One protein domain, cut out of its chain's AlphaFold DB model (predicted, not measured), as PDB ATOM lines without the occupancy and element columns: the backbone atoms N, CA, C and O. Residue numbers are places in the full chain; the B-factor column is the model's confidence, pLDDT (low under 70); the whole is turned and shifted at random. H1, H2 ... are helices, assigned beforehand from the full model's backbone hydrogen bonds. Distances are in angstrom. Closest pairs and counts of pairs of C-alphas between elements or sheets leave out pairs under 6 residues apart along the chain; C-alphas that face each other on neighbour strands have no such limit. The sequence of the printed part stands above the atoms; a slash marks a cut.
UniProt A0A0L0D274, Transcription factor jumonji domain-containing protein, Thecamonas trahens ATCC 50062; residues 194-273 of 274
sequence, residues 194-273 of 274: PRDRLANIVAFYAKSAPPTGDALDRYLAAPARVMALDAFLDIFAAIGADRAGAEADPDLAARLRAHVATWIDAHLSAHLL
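AT A GLANCE: This is residues 194 to 273 of the 274 residues of the protein "Transcription factor jumonji domain-containing protein" of Thecamonas trahens ATCC 50062 (UniProt A0A0L0D274). Short helices H3 and H4 lie between H1 and the long helix H5, with H2 at one end and a long link, residues 237 to 249, at the other. The printed part has 80 residues and five named helices, all helix. It is loose, radius of gyration of the C-alphas 15.0 A, spanning 46 by 29 by 16 A.

HOW THE PARTS SIT: H1, residues 195 to 206, touches H3, residues 223 to 228, at a shallow tilt of 4 degrees, closest at C-alphas 202 and 226, 6.1 A. H4, residues 230 to 236, touches H5, residues 250 to 271, closest at C-alphas 233 and 257, 5.8 A. Every O i to N i+4 pair is within hydrogen-bond range in H1 and H5, 2 of 3 in H2, residues 214 to 220, 0 of 2 in H3 and 1 of 3 in H4; H3 and H4 each have 3 such O i to N i+3 pairs.

IN THESE COORDINATES: H1 begins at C-alpha 195 (187.053, 157.418, 130.556); H5, 31.9 A long, ends at C-alpha 271 (177.366, 169.146, 142.885).

THE WHOLE: pLDDT is under 70 at residues 238 to 248, 250 and 269 to 273.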
ATOM      1  N   PRO A 194     182.379 157.328 129.043       89.44
ATOM      2  CA  PRO A 194     183.542 156.458 129.215       89.44
ATOM      3  C   PRO A 194     184.842 157.257 129.413       89.44
ATOM      4  O   PRO A 194     185.013 158.321 128.815       89.44
ATOM      5  N   ARG A 195     185.785 156.739 130.211       90.06
ATOM      6  CA  ARG A 195     187.053 157.418 130.556       90.06
ATOM      7  C   ARG A 195     187.837 157.908 129.337       90.06
ATOM      8  O   ARG A 195     188.256 159.062 129.293       90.06
ATOM      9  N   ASP A 196     188.032 157.036 128.355       88.69
ATOM     10  CA  ASP A 196     188.750 157.324 127.110       88.69
ATOM     11  C   ASP A 196     188.048 158.415 126.290       88.69
ATOM     12  O   ASP A 196     188.688 159.291 125.704       88.69
ATOM     13  N   ARG A 197     186.712 158.408 126.283       89.94
ATOM     14  CA  ARG A 197     185.917 159.440 125.620       89.94
ATOM     15  C   ARG A 197     186.012 160.766 126.357       89.94
ATOM     16  O   ARG A 197     186.216 161.778 125.697       89.94
ATOM     17  N   LEU A 198     185.944 160.769 127.687       90.44
ATOM     18  CA  LEU A 198     186.033 161.995 128.479       90.44
ATOM     19  C   LEU A 198     187.373 162.708 128.287       90.44
ATOM     20  O   LEU A 198     187.386 163.922 128.113       90.44
ATOM     21  N   ALA A 199     188.481 161.967 128.215       92.19
ATOM     22  CA  ALA A 199     189.791 162.549 127.925       92.19
ATOM     23  C   ALA A 199     189.805 163.294 126.577       92.19
ATOM     24  O   ALA A 199     190.284 164.424 126.492       92.19
ATOM     25  N   ASN A 200     189.215 162.698 125.538       92.00
ATOM     26  CA  ASN A 200     189.105 163.322 124.218       92.00
ATOM     27  C   ASN A 200     188.164 164.535 124.209       92.00
ATOM     28  O   ASN A 200     188.424 165.510 123.509       92.00
ATOM     29  N   ILE A 201     187.082 164.495 124.987       89.06
ATOM     30  CA  ILE A 201     186.151 165.621 125.132       89.06
ATOM     31  C   ILE A 201     186.851 166.804 125.798       89.06
ATOM     32  O   ILE A 201     186.783 167.921 125.291       89.06
ATOM     33  N   VAL A 202     187.548 166.560 126.912       91.00
ATOM     34  CA  VAL A 202     188.301 167.608 127.604       91.00
ATOM     35  C   VAL A 202     189.372 168.171 126.679       91.00
ATOM     36  O   VAL A 202     189.452 169.383 126.556       91.00
ATOM     37  N   ALA A 203     190.132 167.328 125.970       91.62
ATOM     38  CA  ALA A 203     191.114 167.771 124.973       91.62
ATOM     39  C   ALA A 203     190.492 168.710 123.929       91.62
ATOM     40  O   ALA A 203     191.018 169.785 123.637       91.62
ATOM     41  N   PHE A 204     189.341 168.304 123.391       89.19
ATOM     42  CA  PHE A 204     188.624 169.039 122.361       89.19
ATOM     43  C   PHE A 204     188.184 170.427 122.844       89.19
ATOM     44  O   PHE A 204     188.471 171.420 122.175       89.19
ATOM     45  N   TYR A 205     187.541 170.517 124.011       88.19
ATOM     46  CA  TYR A 205     187.052 171.793 124.550       88.19
ATOM     47  C   TYR A 205     188.144 172.629 125.232       88.19
ATOM     48  O   TYR A 205     188.100 173.852 125.197       88.19
ATOM     49  N   ALA A 206     189.174 172.015 125.804       89.44
ATOM     50  CA  ALA A 206     190.323 172.741 126.343       89.44
ATOM     51  C   ALA A 206     191.310 173.171 125.245       89.44
ATOM     52  O   ALA A 206     192.275 173.874 125.542       89.44
ATOM     53  N   LYS A 207     191.087 172.747 123.987       89.31
ATOM     54  CA  LYS A 207     191.997 172.947 122.847       89.31
ATOM     55  C   LYS A 207     193.432 172.518 123.192       89.31
ATOM     56  O   LYS A 207     194.396 173.215 122.883       89.31
ATOM     57  N   SER A 208     193.564 171.377 123.864       91.31
ATOM     58  CA  SER A 208     194.822 170.877 124.421       91.31
ATOM     59  C   SER A 208     194.960 169.364 124.235       91.31
ATOM     60  O   SER A 208     194.080 168.707 123.677       91.31
ATOM     61  N   ALA A 209     196.091 168.794 124.658       91.19
ATOM     62  CA  ALA A 209     196.262 167.345 124.672       91.19
ATOM     63  C   ALA A 209     195.324 166.688 125.710       91.19
ATOM     64  O   ALA A 209     195.021 167.310 126.732       91.19
ATOM     65  N   PRO A 210     194.887 165.430 125.493       92.81
ATOM     66  CA  PRO A 210     194.061 164.715 126.460       92.81
ATOM     67  C   PRO A 210     194.685 164.691 127.859       92.81
ATOM     68  O   PRO A 210     195.857 164.322 127.990       92.81
ATOM     69  N   PRO A 211     193.928 165.057 128.912       92.50
ATOM     70  CA  PRO A 211     194.421 164.951 130.273       92.50
ATOM     71  C   PRO A 211     194.639 163.480 130.639       92.50
ATOM     72  O   PRO A 211     193.916 162.588 130.186       92.50
ATOM     73  N   THR A 212     195.616 163.228 131.503       92.50
ATOM     74  CA  THR A 212     195.956 161.891 132.002       92.50
ATOM     75  C   THR A 212     196.022 161.883 133.531       92.50
ATOM     76  O   THR A 212     196.053 162.942 134.164       92.50
ATOM     77  N   GLY A 213     195.990 160.683 134.125       92.38
ATOM     78  CA  GLY A 213     196.064 160.480 135.580       92.38
ATOM     79  C   GLY A 213     195.058 161.330 136.362       92.38
ATOM     80  O   GLY A 213     193.907 161.483 135.940       92.38
ATOM     81  N   ASP A 214     195.541 161.950 137.438       91.88
ATOM     82  CA  ASP A 214     194.779 162.783 138.373       91.88
ATOM     83  C   ASP A 214     193.961 163.887 137.689       91.88
ATOM     84  O   ASP A 214     192.876 164.259 138.140       91.88
ATOM     85  N   ALA A 215     194.458 164.441 136.577       88.19
ATOM     86  CA  ALA A 215     193.733 165.472 135.845       88.19
ATOM     87  C   ALA A 215     192.430 164.926 135.251       88.19
ATOM     88  O   ALA A 215     191.398 165.582 135.368       88.19
ATOM     89  N   LEU A 216     192.462 163.726 134.664       91.19
ATOM     90  CA  LEU A 216     191.274 163.063 134.129       91.19
ATOM     91  C   LEU A 216     190.361 162.557 135.250       91.19
ATOM     92  O   LEU A 216     189.143 162.657 135.125       91.19
ATOM     93  N   ASP A 217     190.930 162.082 136.360       90.75
ATOM     94  CA  ASP A 217     190.153 161.625 137.518       90.75
ATOM     95  C   ASP A 217     189.314 162.758 138.124       90.75
ATOM     96  O   ASP A 217     188.147 162.556 138.457       90.75
ATOM     97  N   ARG A 218     189.838 163.993 138.140       88.12
ATOM     98  CA  ARG A 218     189.064 165.186 138.526       88.12
ATOM     99  C   ARG A 218     187.873 165.472 137.606       88.12
ATOM    100  O   ARG A 218     186.876 166.006 138.085       88.12
ATOM    101  N   TYR A 219     187.969 165.164 136.312       88.44
ATOM    102  CA  TYR A 219     186.831 165.279 135.393       88.44
ATOM    103  C   TYR A 219     185.877 164.097 135.526       88.44
ATOM    104  O   TYR A 219     184.680 164.290 135.416       88.44
ATOM    105  N   LEU A 220     186.357 162.886 135.800       87.00
ATOM    106  CA  LEU A 220     185.477 161.738 136.036       87.00
ATOM    107  C   LEU A 220     184.646 161.894 137.309       87.00
ATOM    108  O   LEU A 220     183.482 161.507 137.316       87.00
ATOM    109  N   ALA A 221     185.225 162.492 138.351       85.69
ATOM    110  CA  ALA A 221     184.505 162.834 139.572       85.69
ATOM    111  C   ALA A 221     183.433 163.916 139.343       85.69
ATOM    112  O   ALA A 221     182.454 163.970 140.078       85.69
ATOM    113  N   ALA A 222     183.600 164.769 138.323       83.38
ATOM    114  CA  ALA A 222     182.648 165.821 137.977       83.38
ATOM    115  C   ALA A 222     182.656 166.129 136.460       83.38
ATOM    116  O   ALA A 222     183.228 167.146 136.046       83.38
ATOM    117  N   PRO A 223     182.022 165.291 135.606       83.94
ATOM    118  CA  PRO A 223     182.103 165.431 134.142       83.94
ATOM    119  C   PRO A 223     181.552 166.757 133.617       83.94
ATOM    120  O   PRO A 223     182.042 167.285 132.618       83.94
ATOM    121  N   ALA A 224     180.596 167.344 134.341       82.75
ATOM    122  CA  ALA A 224     180.037 168.661 134.060       82.75
ATOM    123  C   ALA A 224     181.093 169.786 134.038       82.75
ATOM    124  O   ALA A 224     180.861 170.815 133.412       82.75
ATOM    125  N   ARG A 225     182.289 169.593 134.623       84.56
ATOM    126  CA  ARG A 225     183.399 170.564 134.538       84.56
ATOM    127  C   ARG A 225     183.839 170.868 133.107       84.56
ATOM    128  O   ARG A 225     184.388 171.935 132.869       84.56
ATOM    129  N   VAL A 226     183.581 169.968 132.153       86.94
ATOM    130  CA  VAL A 226     183.794 170.241 130.720       86.94
ATOM    131  C   VAL A 226     183.003 171.470 130.267       86.94
ATOM    132  O   VAL A 226     183.479 172.220 129.421       86.94
ATOM    133  N   MET A 227     181.818 171.696 130.837       85.94
ATOM    134  CA  MET A 227     180.932 172.781 130.421       85.94
ATOM    135  C   MET A 227     181.457 174.163 130.800       85.94
ATOM    136  O   MET A 227     181.157 175.138 130.123       85.94
ATOM    137  N   ALA A 228     182.264 174.242 131.859       86.38
ATOM    138  CA  ALA A 228     182.878 175.485 132.310       86.38
ATOM    139  C   ALA A 228     184.089 175.907 131.458       86.38
ATOM    140  O   ALA A 228     184.648 176.978 131.678       86.38
ATOM    141  N   LEU A 229     184.530 175.079 130.502       87.88
ATOM    142  CA  LEU A 229     185.605 175.449 129.583       87.88
ATOM    143  C   LEU A 229     185.103 176.516 128.607       87.88
ATOM    144  O   LEU A 229     184.047 176.348 128.000       87.88
ATOM    145  N   ASP A 230     185.895 177.568 128.383       87.00
ATOM    146  CA  ASP A 230     185.514 178.668 127.485       87.00
ATOM    147  C   ASP A 230     185.102 178.171 126.098       87.00
ATOM    148  O   ASP A 230     184.075 178.592 125.581       87.00
ATOM    149  N   ALA A 231     185.815 177.194 125.522       86.19
ATOM    150  CA  ALA A 231     185.434 176.695 124.203       86.19
ATOM    151  C   ALA A 231     184.109 175.920 124.198       86.19
ATOM    152  O   ALA A 231     183.530 175.769 123.127       86.19
ATOM    153  N   PHE A 232     183.648 175.394 125.342       86.38
ATOM    154  CA  PHE A 232     182.294 174.855 125.465       86.38
ATOM    155  C   PHE A 232     181.283 175.998 125.524       86.38
ATOM    156  O   PHE A 232     180.322 175.980 124.768       86.38
ATOM    157  N   LEU A 233     181.511 177.017 126.355       85.12
ATOM    158  CA  LEU A 233     180.633 178.192 126.435       85.12
ATOM    159  C   LEU A 233     180.494 178.904 125.079       85.12
ATOM    160  O   LEU A 233     179.393 179.296 124.688       85.12
ATOM    161  N   ASP A 234     181.591 178.994 124.329       81.81
ATOM    162  CA  ASP A 234     181.644 179.616 123.007       81.81
ATOM    163  C   ASP A 234     180.735 178.917 121.986       81.81
ATOM    164  O   ASP A 234     180.266 179.562 121.046       81.81
ATOM    165  N   ILE A 235     180.429 177.621 122.151       80.25
ATOM    166  CA  ILE A 235     179.562 176.911 121.197       80.25
ATOM    167  C   ILE A 235     178.122 177.433 121.219       80.25
ATOM    168  O   ILE A 235     177.430 177.374 120.207       80.25
ATOM    169  N   PHE A 236     177.676 177.975 122.355       77.62
ATOM    170  CA  PHE A 236     176.351 178.580 122.497       77.62
ATOM    171  C   PHE A 236     176.327 180.014 121.960       77.62
ATOM    172  O   PHE A 236     175.256 180.563 121.737       77.62
ATOM    173  N   ALA A 237     177.497 180.617 121.740       71.00
ATOM    174  CA  ALA A 237     177.660 182.003 121.313       71.00
ATOM    175  C   ALA A 237     178.029 182.146 119.825       71.00
ATOM    176  O   ALA A 237     177.927 183.238 119.268       71.00
ATOM    177  N   ALA A 238     178.422 181.056 119.155       68.44
ATOM    178  CA  ALA A 238     178.973 181.058 117.797       68.44
ATOM    179  C   ALA A 238     178.035 181.601 116.692       68.44
ATOM    180  O   ALA A 238     178.472 181.747 115.551       68.44
ATOM    181  N   ILE A 239     176.776 181.915 117.020       64.56
ATOM    182  CA  ILE A 239     175.726 182.342 116.080       64.56
ATOM    183  C   ILE A 239     175.508 183.862 116.088       64.56
ATOM    184  O   ILE A 239     174.952 184.402 115.136       64.56
ATOM    185  N   GLY A 240     176.007 184.584 117.101       58.00
ATOM    186  CA  GLY A 240     176.024 186.056 117.053       58.00
ATOM    187  C   GLY A 240     176.989 186.610 115.995       58.00
ATOM    188  O   GLY A 240     176.881 187.771 115.613       58.00
ATOM    189  N   ALA A 241     177.905 185.772 115.493       54.50
ATOM    190  CA  ALA A 241     178.753 186.078 114.351       54.50
ATOM    191  C   ALA A 241     178.040 185.672 113.052       54.50
ATOM    192  O   ALA A 241     177.850 184.487 112.778       54.50
ATOM    193  N   ASP A 242     177.653 186.686 112.281       54.06
ATOM    194  CA  ASP A 242     177.071 186.638 110.938       54.06
ATOM    195  C   ASP A 242     177.457 185.397 110.106       54.06
ATOM    196  O   ASP A 242     178.628 185.160 109.791       54.06
ATOM    197  N   ARG A 243     176.449 184.610 109.711       55.41
ATOM    198  CA  ARG A 243     176.581 183.597 108.648       55.41
ATOM    199  C   ARG A 243     175.483 183.691 107.588       55.41
ATOM    200  O   ARG A 243     175.253 182.720 106.863       55.41
ATOM    201  N   ALA A 244     174.755 184.809 107.513       50.22
ATOM    202  CA  ALA A 244     173.602 184.897 106.617       50.22
ATOM    203  C   ALA A 244     173.026 186.310 106.403       50.22
ATOM    204  O   ALA A 244     171.809 186.431 106.324       50.22
ATOM    205  N   GLY A 245     173.816 187.385 106.325       53.91
ATOM    206  CA  GLY A 245     173.292 188.689 105.871       53.91
ATOM    207  C   GLY A 245     172.198 189.310 106.758       53.91
ATOM    208  O   GLY A 245     171.563 190.283 106.359       53.91
ATOM    209  N   ALA A 246     171.983 188.762 107.955       55.62
ATOM    210  CA  ALA A 246     171.325 189.435 109.062       55.62
ATOM    211  C   ALA A 246     172.412 190.173 109.847       55.62
ATOM    212  O   ALA A 246     173.498 189.623 110.036       55.62
ATOM    213  N   GLU A 247     172.135 191.395 110.311       58.22
ATOM    214  CA  GLU A 247     173.089 192.129 111.144       58.22
ATOM    215  C   GLU A 247     173.520 191.259 112.330       58.22
ATOM    216  O   GLU A 247     172.680 190.714 113.061       58.22
ATOM    217  N   ALA A 248     174.838 191.106 112.487       63.94
ATOM    218  CA  ALA A 248     175.428 190.482 113.658       63.94
ATOM    219  C   ALA A 248     174.893 191.195 114.904       63.94
ATOM    220  O   ALA A 248     175.038 192.409 115.033       63.94
ATOM    221  N   ASP A 249     174.274 190.443 115.811       73.88
ATOM    222  CA  ASP A 249     173.949 190.924 117.153       73.88
ATOM    223  C   ASP A 249     175.002 190.354 118.107       73.88
ATOM    224  O   ASP A 249     174.852 189.223 118.592       73.88
ATOM    225  N   PRO A 250     176.104 191.091 118.350       69.94
ATOM    226  CA  PRO A 250     177.129 190.649 119.285       69.94
ATOM    227  C   PRO A 250     176.570 190.486 120.707       69.94
ATOM    228  O   PRO A 250     177.093 189.673 121.475       69.94
ATOM    229  N   ASP A 251     175.472 191.172 121.043       83.06
ATOM    230  CA  ASP A 251     174.836 191.050 122.349       83.06
ATOM    231  C   ASP A 251     174.104 189.711 122.486       83.06
ATOM    232  O   ASP A 251     174.064 189.162 123.584       83.06
ATOM    233  N   LEU A 252     173.578 189.116 121.407       82.75
ATOM    234  CA  LEU A 252     172.966 187.781 121.472       82.75
ATOM    235  C   LEU A 252     173.974 186.718 121.918       82.75
ATOM    236  O   LEU A 252     173.691 185.938 122.831       82.75
ATOM    237  N   ALA A 253     175.160 186.716 121.309       80.81
ATOM    238  CA  ALA A 253     176.252 185.825 121.691       80.81
ATOM    239  C   ALA A 253     176.649 186.027 123.161       80.81
ATOM    240  O   ALA A 253     176.776 185.056 123.911       80.81
ATOM    241  N   ALA A 254     176.788 187.286 123.592       85.19
ATOM    242  CA  ALA A 254     177.115 187.624 124.972       85.19
ATOM    243  C   ALA A 254     176.026 187.166 125.960       85.19
ATOM    244  O   ALA A 254     176.348 186.578 126.993       85.19
ATOM    245  N   ARG A 255     174.741 187.364 125.629       89.06
ATOM    246  CA  ARG A 255     173.597 186.926 126.446       89.06
ATOM    247  C   ARG A 255     173.541 185.403 126.579       89.06
ATOM    248  O   ARG A 255     173.372 184.910 127.692       89.06
ATOM    249  N   LEU A 256     173.714 184.657 125.482       86.81
ATOM    250  CA  LEU A 256     173.746 183.186 125.497       86.81
ATOM    251  C   LEU A 256     174.904 182.665 126.349       86.81
ATOM    252  O   LEU A 256     174.687 181.824 127.222       86.81
ATOM    253  N   ARG A 257     176.108 183.220 126.164       87.38
ATOM    254  CA  ARG A 257     177.280 182.874 126.978       87.38
ATOM    255  C   ARG A 257     177.031 183.136 128.463       87.38
ATOM    256  O   ARG A 257     177.261 182.248 129.279       87.38
ATOM    257  N   ALA A 258     176.537 184.325 128.813       89.25
ATOM    258  CA  ALA A 258     176.275 184.710 130.199       89.25
ATOM    259  C   ALA A 258     175.199 183.833 130.857       89.25
ATOM    260  O   ALA A 258     175.355 183.418 132.006       89.25
ATOM    261  N   HIS A 259     174.129 183.512 130.126       87.88
ATOM    262  CA  HIS A 259     173.061 182.644 130.615       87.88
ATOM    263  C   HIS A 259     173.573 181.230 130.922       87.88
ATOM    264  O   HIS A 259     173.371 180.732 132.029       87.88
ATOM    265  N   VAL A 260     174.281 180.607 129.972       88.00
ATOM    266  CA  VAL A 260     174.820 179.249 130.138       88.00
ATOM    267  C   VAL A 260     175.870 179.209 131.250       88.00
ATOM    268  O   VAL A 260     175.823 178.307 132.082       88.00
ATOM    269  N   ALA A 261     176.760 180.205 131.331       89.25
ATOM    270  CA  ALA A 261     177.743 180.308 132.412       89.25
ATOM    271  C   ALA A 261     177.072 180.403 133.794       89.25
ATOM    272  O   ALA A 261     177.404 179.635 134.691       89.25
ATOM    273  N   THR A 262     176.056 181.262 133.936       88.94
ATOM    274  CA  THR A 262     175.293 181.402 135.190       88.94
ATOM    275  C   THR A 262     174.628 180.085 135.594       88.94
ATOM    276  O   THR A 262     174.662 179.699 136.763       88.94
ATOM    277  N   TRP A 263     174.031 179.372 134.631       89.19
ATOM    278  CA  TRP A 263     173.428 178.063 134.883       89.19
ATOM    279  C   TRP A 263     174.476 177.046 135.359       89.19
ATOM    280  O   TRP A 263     174.235 176.332 136.335       89.19
ATOM    281  N   ILE A 264     175.642 177.005 134.702       86.56
ATOM    282  CA  ILE A 264     176.744 176.095 135.039       86.56
ATOM    283  C   ILE A 264     177.246 176.367 136.458       86.56
ATOM    284  O   ILE A 264     177.363 175.423 137.236       86.56
ATOM    285  N   ASP A 265     177.491 177.626 136.819       84.75
ATOM    286  CA  ASP A 265     177.998 177.999 138.145       84.75
ATOM    287  C   ASP A 265     177.043 177.568 139.265       84.75
ATOM    288  O   ASP A 265     177.477 177.027 140.289       84.75
ATOM    289  N   ALA A 266     175.735 177.736 139.050       83.62
ATOM    290  CA  ALA A 266     174.708 177.300 139.990       83.62
ATOM    291  C   ALA A 266     174.690 175.768 140.174       83.62
ATOM    292  O   ALA A 266     174.610 175.282 141.304       83.62
ATOM    293  N   HIS A 267     174.812 174.998 139.088       77.44
ATOM    294  CA  HIS A 267     174.744 173.530 139.131       77.44
ATOM    295  C   HIS A 267     176.055 172.875 139.579       77.44
ATOM    296  O   HIS A 267     176.033 171.900 140.331       77.44
ATOM    297  N   LEU A 268     177.209 173.409 139.171       71.69
ATOM    298  CA  LEU A 268     178.513 172.926 139.629       71.69
ATOM    299  C   LEU A 268     178.692 173.158 141.130       71.69
ATOM    300  O   LEU A 268     179.198 172.275 141.818       71.69
ATOM    301  N   SER A 269     178.240 174.303 141.648       65.50
ATOM    302  CA  SER A 269     178.291 174.600 143.085       65.50
ATOM    303  C   SER A 269     177.427 173.633 143.902       65.50
ATOM    304  O   SER A 269     177.865 173.165 144.949       65.50
ATOM    305  N   ALA A 270     176.243 173.259 143.402       61.69
ATOM    306  CA  ALA A 270     175.384 172.259 144.040       61.69
ATOM    307  C   ALA A 270     176.011 170.850 144.057       61.69
ATOM    308  O   ALA A 270     175.893 170.138 145.051       61.69
ATOM    309  N   HIS A 271     176.710 170.455 142.986       56.81
ATOM    310  CA  HIS A 271     177.366 169.146 142.885       56.81
ATOM    311  C   HIS A 271     178.698 169.031 143.642       56.81
ATOM    312  O   HIS A 271     179.129 167.918 143.916       56.81
ATOM    313  N   LEU A 272     179.364 170.142 143.976       51.09
ATOM    314  CA  LEU A 272     180.588 170.135 144.794       51.09
ATOM    315  C   LEU A 272     180.307 170.125 146.308       51.09
ATOM    316  O   LEU A 272     181.242 169.971 147.092       51.09
ATOM    317  N   LEU A 273     179.047 170.310 146.713       39.81
ATOM    318  CA  LEU A 273     178.592 170.333 148.109       39.81
ATOM    319  C   LEU A 273     177.953 169.008 148.579       39.81
ATOM    320  O   LEU A 273     177.463 168.950 149.707       39.81
TER     321      LEU A 273